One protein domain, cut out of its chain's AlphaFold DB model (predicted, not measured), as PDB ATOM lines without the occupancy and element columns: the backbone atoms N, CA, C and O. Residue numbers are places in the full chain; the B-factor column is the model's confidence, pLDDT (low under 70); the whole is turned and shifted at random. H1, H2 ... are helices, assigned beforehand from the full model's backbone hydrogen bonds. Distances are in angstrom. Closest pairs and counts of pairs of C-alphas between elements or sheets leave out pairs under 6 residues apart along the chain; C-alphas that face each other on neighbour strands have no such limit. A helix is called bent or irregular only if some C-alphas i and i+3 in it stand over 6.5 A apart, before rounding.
ATOM      1  N   GLU A   6     -56.611 -17.558  13.960       92.19
ATOM      2  CA  GLU A   6     -55.994 -18.213  12.803       92.19
ATOM      3  C   GLU A   6     -55.928 -17.271  11.589       92.19
ATOM      4  O   GLU A   6     -55.035 -17.383  10.743       92.19
ATOM      5  N   ASN A   7     -56.838 -16.295  11.526       92.75
ATOM      6  CA  ASN A   7     -56.887 -15.277  10.478       92.75
ATOM      7  C   ASN A   7     -55.977 -14.073  10.760       92.75
ATOM      8  O   ASN A   7     -55.942 -13.140   9.958       92.75
ATOM      9  N   ILE A   8     -55.243 -14.061  11.877       91.00
ATOM     10  CA  ILE A   8     -54.320 -12.969  12.182       91.00
ATOM     11  C   ILE A   8     -53.145 -12.961  11.197       91.00
ATOM     12  O   ILE A   8     -52.607 -14.003  10.808       91.00
ATOM     13  N   GLU A   9     -52.723 -11.764  10.812       93.06
ATOM     14  CA  GLU A   9     -51.498 -11.534  10.054       93.06
ATOM     15  C   GLU A   9     -50.556 -10.688  10.909       93.06
ATOM     16  O   GLU A   9     -50.856  -9.533  11.226       93.06
ATOM     17  N   LEU A  10     -49.405 -11.259  11.280       94.62
ATOM     18  CA  LEU A  10     -48.460 -10.625  12.205       94.62
ATOM     19  C   LEU A  10     -47.903  -9.293  11.687       94.62
ATOM     20  O   LEU A  10     -47.543  -8.429  12.488       94.62
ATOM     21  N   LEU A  11     -47.907  -9.091  10.363       94.88
ATOM     22  CA  LEU A  11     -47.571  -7.821   9.719       94.88
ATOM     23  C   LEU A  11     -48.407  -6.651  10.262       94.88
ATOM     24  O   LEU A  11     -47.890  -5.545  10.418       94.88
ATOM     25  N   TYR A  12     -49.684  -6.889  10.571       94.69
ATOM     26  CA  TYR A  12     -50.600  -5.863  11.073       94.69
ATOM     27  C   TYR A  12     -50.662  -5.801  12.605       94.69
ATOM     28  O   TYR A  12     -51.315  -4.915  13.156       94.69
ATOM     29  N   THR A  13     -49.951  -6.688  13.308       94.69
ATOM     30  CA  THR A  13     -49.901  -6.741  14.777       94.69
ATOM     31  C   THR A  13     -48.454  -6.760  15.289       94.69
ATOM     32  O   THR A  13     -48.016  -7.736  15.908       94.69
ATOM     33  N   PRO A  14     -47.678  -5.680  15.068       96.06
ATOM     34  CA  PRO A  14     -46.243  -5.659  15.355       96.06
ATOM     35  C   PRO A  14     -45.910  -5.856  16.842       96.06
ATOM     36  O   PRO A  14     -44.876  -6.432  17.172       96.06
ATOM     37  N   TYR A  15     -46.787  -5.421  17.754       96.38
ATOM     38  CA  TYR A  15     -46.593  -5.638  19.190       96.38
ATOM     39  C   TYR A  15     -46.780  -7.106  19.578       96.38
ATOM     40  O   TYR A  15     -45.953  -7.644  20.308       96.38
ATOM     41  N   THR A  16     -47.786  -7.784  19.020       96.19
ATOM     42  CA  THR A  16     -47.951  -9.236  19.178       96.19
ATOM     43  C   THR A  16     -46.736  -9.983  18.644       96.19
ATOM     44  O   THR A  16     -46.208 -10.854  19.327       96.19
ATOM     45  N   LYS A  17     -46.223  -9.592  17.469       97.62
ATOM     46  CA  LYS A  17     -44.997 -10.174  16.907       97.62
ATOM     47  C   LYS A  17     -43.806 -10.020  17.858       97.62
ATOM     48  O   LYS A  17     -43.071 -10.975  18.070       97.62
ATOM     49  N   LYS A  18     -43.639  -8.849  18.481       96.75
ATOM     50  CA  LYS A  18     -42.577  -8.623  19.473       96.75
ATOM     51  C   LYS A  18     -42.733  -9.512  20.714       96.75
ATOM     52  O   LYS A  18     -41.740 -10.059  21.184       96.75
ATOM     53  N   LEU A  19     -43.953  -9.669  21.227       97.31
ATOM     54  CA  LEU A  19     -44.227 -10.559  22.359       97.31
ATOM     55  C   LEU A  19     -43.890 -12.017  22.026       97.31
ATOM     56  O   LEU A  19     -43.231 -12.684  22.818       97.31
ATOM     57  N   LEU A  20     -44.276 -12.479  20.834       97.94
ATOM     58  CA  LEU A  20     -43.947 -13.820  20.352       97.94
ATOM     59  C   LEU A  20     -42.435 -14.010  20.229       97.94
ATOM     60  O   LEU A  20     -41.930 -15.012  20.712       97.94
ATOM     61  N   ILE A  21     -41.705 -13.034  19.674       97.38
ATOM     62  CA  ILE A  21     -40.233 -13.071  19.585       97.38
ATOM     63  C   ILE A  21     -39.597 -13.221  20.972       97.38
ATOM     64  O   ILE A  21     -38.723 -14.067  21.152       97.38
ATOM     65  N   ASN A  22     -40.040 -12.433  21.957       96.44
ATOM     66  CA  ASN A  22     -39.543 -12.546  23.330       96.44
ATOM     67  C   ASN A  22     -39.802 -13.945  23.900       96.44
ATOM     68  O   ASN A  22     -38.915 -14.539  24.508       96.44
ATOM     69  N   TYR A  23     -41.012 -14.465  23.690       97.88
ATOM     70  CA  TYR A  23     -41.403 -15.794  24.141       97.88
ATOM     71  C   TYR A  23     -40.539 -16.889  23.504       97.88
ATOM     72  O   TYR A  23     -39.876 -17.624  24.233       97.88
ATOM     73  N   VAL A  24     -40.459 -16.958  22.170       97.56
ATOM     74  CA  VAL A  24     -39.691 -18.012  21.486       97.56
ATOM     75  C   VAL A  24     -38.193 -17.912  21.774       97.56
ATOM     76  O   VAL A  24     -37.533 -18.936  21.916       97.56
ATOM     77  N   SER A  25     -37.661 -16.697  21.950       96.25
ATOM     78  CA  SER A  25     -36.263 -16.492  22.343       96.25
ATOM     79  C   SER A  25     -35.962 -17.092  23.719       96.25
ATOM     80  O   SER A  25     -34.926 -17.729  23.896       96.25
ATOM     81  N   ILE A  26     -36.871 -16.936  24.685       94.56
ATOM     82  CA  ILE A  26     -36.712 -17.503  26.032       94.56
ATOM     83  C   ILE A  26     -36.876 -19.027  26.014       94.56
ATOM     84  O   ILE A  26     -36.092 -19.722  26.660       94.56
ATOM     85  N   GLN A  27     -37.874 -19.544  25.290       95.25
ATOM     86  CA  GLN A  27     -38.194 -20.976  25.292       95.25
ATOM     87  C   GLN A  27     -37.180 -21.817  24.518       95.25
ATOM     88  O   GLN A  27     -36.748 -22.859  25.004       95.25
ATOM     89  N   TYR A  28     -36.789 -21.360  23.328       95.44
ATOM     90  CA  TYR A  28     -35.996 -22.156  22.390       95.44
ATOM     91  C   TYR A  28     -34.535 -21.702  22.283       95.44
ATOM     92  O   TYR A  28     -33.703 -22.440  21.762       95.44
ATOM     93  N   GLN A  29     -34.190 -20.521  22.809       92.75
ATOM     94  CA  GLN A  29     -32.818 -20.003  22.860       92.75
ATOM     95  C   GLN A  29     -32.128 -20.029  21.482       92.75
ATOM     96  O   GLN A  29     -32.556 -19.327  20.567       92.75
ATOM     97  N   GLU A  30     -31.057 -20.813  21.327       92.12
ATOM     98  CA  GLU A  30     -30.292 -20.932  20.078       92.12
ATOM     99  C   GLU A  30     -31.083 -21.608  18.946       92.12
ATOM    100  O   GLU A  30     -30.758 -21.411  17.776       92.12
ATOM    101  N   GLU A  31     -32.135 -22.363  19.273       94.88
ATOM    102  CA  GLU A  31     -32.993 -23.063  18.308       94.88
ATOM    103  C   GLU A  31     -34.224 -22.237  17.891       94.88
ATOM    104  O   GLU A  31     -35.071 -22.719  17.139       94.88
ATOM    105  N   ALA A  32     -34.345 -20.996  18.369       95.56
ATOM    106  CA  ALA A  32     -35.505 -20.155  18.101       95.56
ATOM    107  C   ALA A  32     -35.629 -19.773  16.614       95.56
ATOM    108  O   ALA A  32     -34.723 -19.174  16.026       95.56
ATOM    109  N   ASP A  33     -36.799 -20.047  16.032       97.62
ATOM    110  CA  ASP A  33     -37.194 -19.577  14.703       97.62
ATOM    111  C   ASP A  33     -38.114 -18.351  14.818       97.62
ATOM    112  O   ASP A  33     -39.159 -18.383  15.468       97.62
ATOM    113  N   TYR A  34     -37.714 -17.259  14.163       97.12
ATOM    114  CA  TYR A  34     -38.400 -15.967  14.189       97.12
ATOM    115  C   TYR A  34     -39.132 -15.638  12.877       97.12
ATOM    116  O   TYR A  34     -39.537 -14.488  12.675       97.12
ATOM    117  N   SER A  35     -39.264 -16.601  11.960       97.00
ATOM    118  CA  SER A  35     -40.084 -16.441  10.755       97.00
ATOM    119  C   SER A  35     -41.548 -16.161  11.112       97.00
ATOM    120  O   SER A  35     -42.054 -16.609  12.143       97.00
ATOM    121  N   ASP A  36     -42.249 -15.396  10.271       95.31
ATOM    122  CA  ASP A  36     -43.652 -15.049  10.540       95.31
ATOM    123  C   ASP A  36     -44.555 -16.286  10.541       95.31
ATOM    124  O   ASP A  36     -45.514 -16.344  11.312       95.31
ATOM    125  N   GLU A  37     -44.228 -17.292   9.730       95.38
ATOM    126  CA  GLU A  37     -44.899 -18.586   9.720       95.38
ATOM    127  C   GLU A  37     -44.774 -19.297  11.073       95.38
ATOM    128  O   GLU A  37     -45.794 -19.670  11.657       95.38
ATOM    129  N   SER A  38     -43.555 -19.432  11.604       97.19
ATOM    130  CA  SER A  38     -43.312 -20.111  12.885       97.19
ATOM    131  C   SER A  38     -43.909 -19.344  14.065       97.19
ATOM    132  O   SER A  38     -44.579 -19.934  14.910       97.19
ATOM    133  N   LEU A  39     -43.786 -18.014  14.087       97.88
ATOM    134  CA  LEU A  39     -44.403 -17.184  15.129       97.88
ATOM    135  C   LEU A  39     -45.937 -17.261  15.099       97.88
ATOM    136  O   LEU A  39     -46.580 -17.233  16.149       97.88
ATOM    137  N   LYS A  40     -46.545 -17.363  13.910       97.31
ATOM    138  CA  LYS A  40     -47.997 -17.533  13.781       97.31
ATOM    139  C   LYS A  40     -48.447 -18.904  14.285       97.31
ATOM    140  O   LYS A  40     -49.476 -18.974  14.954       97.31
ATOM    141  N   ILE A  41     -47.690 -19.962  13.994       97.00
ATOM    142  CA  ILE A  41     -47.951 -21.306  14.529       97.00
ATOM    143  C   ILE A  41     -47.924 -21.275  16.058       97.00
ATOM    144  O   ILE A  41     -48.861 -21.763  16.684       97.00
ATOM    145  N   GLU A  42     -46.920 -20.629  16.654       98.00
ATOM    146  CA  GLU A  42     -46.826 -20.516  18.112       98.00
ATOM    147  C   GLU A  42     -47.983 -19.732  18.729       98.00
ATOM    148  O   GLU A  42     -48.548 -20.135  19.742       98.00
ATOM    149  N   LEU A  43     -48.406 -18.635  18.098       97.75
ATOM    150  CA  LEU A  43     -49.560 -17.872  18.570       97.75
ATOM    151  C   LEU A  43     -50.843 -18.715  18.599       97.75
ATOM    152  O   LEU A  43     -51.626 -18.614  19.546       97.75
ATOM    153  N   ILE A  44     -51.061 -19.528  17.563       97.69
ATOM    154  CA  ILE A  44     -52.212 -20.432  17.484       97.69
ATOM    155  C   ILE A  44     -52.095 -21.504  18.569       97.69
ATOM    156  O   ILE A  44     -53.050 -21.703  19.315       97.69
ATOM    157  N   TRP A  45     -50.921 -22.123  18.719       98.00
ATOM    158  CA  TRP A  45     -50.681 -23.144  19.738       98.00
ATOM    159  C   TRP A  45     -50.940 -22.616  21.156       98.00
ATOM    160  O   TRP A  45     -51.671 -23.241  21.923       98.00
ATOM    161  N   LEU A  46     -50.430 -21.426  21.493       98.00
ATOM    162  CA  LEU A  46     -50.672 -20.784  22.790       98.00
ATOM    163  C   LEU A  46     -52.160 -20.504  23.024       98.00
ATOM    164  O   LEU A  46     -52.661 -20.683  24.132       98.00
ATOM    165  N   HIS A  47     -52.889 -20.070  21.995       97.31
ATOM    166  CA  HIS A  47     -54.330 -19.850  22.100       97.31
ATOM    167  C   HIS A  47     -55.104 -21.154  22.310       97.31
ATOM    168  O   HIS A  47     -55.947 -21.218  23.202       97.31
ATOM    169  N   GLU A  48     -54.798 -22.199  21.539       97.75
ATOM    170  CA  GLU A  48     -55.444 -23.512  21.655       97.75
ATOM    171  C   GLU A  48     -55.210 -24.161  23.026       97.75
ATOM    172  O   GLU A  48     -56.096 -24.841  23.545       97.75
ATOM    173  N   ASN A  49     -54.050 -23.910  23.639       98.25
ATOM    174  CA  ASN A  49     -53.701 -24.419  24.967       98.25
ATOM    175  C   ASN A  49     -54.071 -23.464  26.112       98.25
ATOM    176  O   ASN A  49     -53.896 -23.812  27.278       98.25
ATOM    177  N   ASN A  50     -54.661 -22.303  25.807       97.69
ATOM    178  CA  ASN A  50     -55.065 -21.300  26.793       97.69
ATOM    179  C   ASN A  50     -53.875 -20.701  27.586       97.69
ATOM    180  O   ASN A  50     -54.019 -20.345  28.754       97.69
ATOM    181  N   GLU A  51     -52.718 -20.568  26.927       98.19
ATOM    182  CA  GLU A  51     -51.417 -20.143  27.475       98.19
ATOM    183  C   GLU A  51     -50.947 -18.777  26.931       98.19
ATOM    184  O   GLU A  51     -49.766 -18.430  26.970       98.19
ATOM    185  N   LEU A  52     -51.855 -17.946  26.408       97.75
ATOM    186  CA  LEU A  52     -51.498 -16.609  25.902       97.75
ATOM    187  C   LEU A  52     -50.882 -15.690  26.974       97.75
ATOM    188  O   LEU A  52     -50.198 -14.722  26.641       97.75
ATOM    189  N   ASP A  53     -51.099 -15.984  28.255       97.38
ATOM    190  CA  ASP A  53     -50.470 -15.294  29.380       97.38
ATOM    191  C   ASP A  53     -48.942 -15.480  29.421       97.38
ATOM    192  O   ASP A  53     -48.234 -14.586  29.898       97.38
ATOM    193  N   GLN A  54     -48.409 -16.558  28.833       97.56
ATOM    194  CA  GLN A  54     -46.965 -16.783  28.694       97.56
ATOM    195  C   GLN A  54     -46.264 -15.656  27.929       97.56
ATOM    196  O   GLN A  54     -45.112 -15.339  28.222       97.56
ATOM    197  N   LEU A  55     -46.960 -14.986  27.007       97.31
ATOM    198  CA  LEU A  55     -46.425 -13.828  26.287       97.31
ATOM    199  C   LEU A  55     -46.121 -12.653  27.230       97.31
ATOM    200  O   LEU A  55     -45.103 -11.975  27.080       97.31
ATOM    201  N   ILE A  56     -46.975 -12.440  28.234       96.38
ATOM    202  CA  ILE A  56     -46.814 -11.385  29.243       96.38
ATOM    203  C   ILE A  56     -45.682 -11.758  30.207       96.38
ATOM    204  O   ILE A  56     -44.853 -10.920  30.563       96.38
ATOM    205  N   LEU A  57     -45.613 -13.031  30.609       95.56
ATOM    206  CA  LEU A  57     -44.535 -13.533  31.463       95.56
ATOM    207  C   LEU A  57     -43.172 -13.432  30.767       95.56
ATOM    208  O   LEU A  57     -42.199 -13.003  31.387       95.56
ATOM    209  N   ALA A  58     -43.111 -13.762  29.478       95.06
ATOM    210  CA  ALA A  58     -41.913 -13.620  28.661       95.06
ATOM    211  C   ALA A  58     -41.451 -12.159  28.572       95.06
ATOM    212  O   ALA A  58     -40.272 -11.880  28.774       95.06
ATOM    213  N   GLU A  59     -42.366 -11.212  28.344       94.69
ATOM    214  CA  GLU A  59     -42.052  -9.776  28.371       94.69
ATOM    215  C   GLU A  59     -41.520  -9.323  29.738       94.69
ATOM    216  O   GLU A  59     -40.540  -8.579  29.826       94.69
ATOM    217  N   TYR A  60     -42.119  -9.809  30.825       93.44
ATOM    218  CA  TYR A  60     -41.647  -9.518  32.173       93.44
ATOM    219  C   TYR A  60     -40.245 -10.086  32.445       93.44
ATOM    220  O   TYR A  60     -39.469  -9.477  33.183       93.44
ATOM    221  N   LEU A  61     -39.899 -11.246  31.883       89.88
ATOM    222  CA  LEU A  61     -38.574 -11.863  32.021       89.88
ATOM    223  C   LEU A  61     -37.512 -11.189  31.143       89.88
ATOM    224  O   LEU A  61     -36.375 -11.028  31.587       89.88
ATOM    225  N   SER A  62     -37.874 -10.751  29.936       87.00
ATOM    226  CA  SER A  62     -36.958 -10.064  29.016       87.00
ATOM    227  C   SER A  62     -36.740  -8.584  29.354       87.00
ATOM    228  O   SER A  62     -35.890  -7.930  28.752       87.00
ATOM    229  N   CYS A  63     -37.478  -8.041  30.325       87.19
ATOM    230  CA  CYS A  63     -37.377  -6.646  30.732       87.19
ATOM    231  C   CYS A  63     -35.981  -6.307  31.292       87.19
ATOM    232  O   CYS A  63     -35.643  -6.665  32.421       87.19
ATOM    233  N   GLU A  64     -35.196  -5.540  30.529       73.69
ATOM    234  CA  GLU A  64     -33.844  -5.085  30.898       73.69
ATOM    235  C   GLU A  64     -33.802  -4.349  32.244       73.69
ATOM    236  O   GLU A  64     -32.846  -4.493  33.003       73.69
ATOM    237  N   ALA A  65     -34.868  -3.622  32.601       72.56
ATOM    238  CA  ALA A  65     -34.965  -2.938  33.891       72.56
ATOM    239  C   ALA A  65     -34.893  -3.899  35.096       72.56
ATOM    240  O   ALA A  65     -34.532  -3.470  36.189       72.56
ATOM    241  N   ARG A  66     -35.201  -5.194  34.914       67.50
ATOM    242  CA  ARG A  66     -35.011  -6.228  35.946       67.50
ATOM    243  C   ARG A  66     -33.603  -6.807  35.988       67.50
ATOM    244  O   ARG A  66     -33.238  -7.390  37.000       67.50
ATOM    245  N   GLN A  67     -32.832  -6.688  34.914       62.62
ATOM    246  CA  GLN A  67     -31.502  -7.294  34.821       62.62
ATOM    247  C   GLN A  67     -30.419  -6.449  35.518       62.62
ATOM    248  O   GLN A  67     -29.290  -6.904  35.663       62.62
TER     249      GLN A  67
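This is residues 6 to 67 of the 69 residues of an uncharacterized protein of Tenacibaculum soleae (UniProt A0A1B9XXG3). The domain is a small helical body in which two helices, H2 and H3, each cross the longest helix, H1, at nearly a right angle, while H1 itself has a kink partway along. A last short helix, H4, follows H3 at the end of the printed part and touches no helix, and the two C-alphas farthest apart belong to Asn 7 and Gln 67, near the two ends. The printed part has 62 residues with four named helices, in the order H1, H2, H3, H4, and no named strand; the class is all helix. The whole is compact, with a radius of gyration of the C-alphas of 11.3 A, and elongated in outline, spanning 36 by 23 by 21 A.

Residues 6 to 13 come before H1, residues 14 to 31, which has a kink of 65 degrees near residue 25. H1 is irregular: C-alphas 27 and 30 are 9.5 A apart, and its line is a rough one. After a tight link comes H2, residues 36 to 48. With its residues 39 to 43 alone, H2 touches residues 17 to 24 of H1; the closest C-alphas are those of Leu 20 and Leu 39, 6.2 A apart. The lines of H1 and H2 are about perpendicular, at 86 degrees. H3, residues 54 to 62, touches H1 at residues 19 to 26 of H1 alone, and the closest C-alphas are those of Tyr 23 and Ala 58, 5.0 A apart. The lines of H1 and H3 are about perpendicular, at 73 degrees. H2 and H3 are only just apart, with their closest C-alphas 8.0 A from each other. H4, residues 64 to 67, meets H3 only through their link and is apart from H1 and H2. In H2 and H3 every O i to N i+4 pair is within hydrogen-bond range; in H1 12 of 14 are, and H4 is too short for such a pair.

H1 begins at C-alpha 14, at (-46.243, -5.659, 15.355), and measures 22.1 A from first to last C-alpha. H2 measures 18.3 A and begins at C-alpha 36, at (-43.652, -15.049, 10.540). H3 measures 12.1 A. H4 measures 5.1 A and ends at C-alpha 67, at (-31.502, -7.294, 34.821).

The C-alphas of Asn 7 and Gln 67, the two farthest apart, are separated by 36.1 A. The printed part has no cut, and the links H1 to H2, H2 to H3 and H3 to H4 are tight. The mean pLDDT of the printed part is 94.0; residues 66 to 67 are under 70, and the mean over H4 is 69.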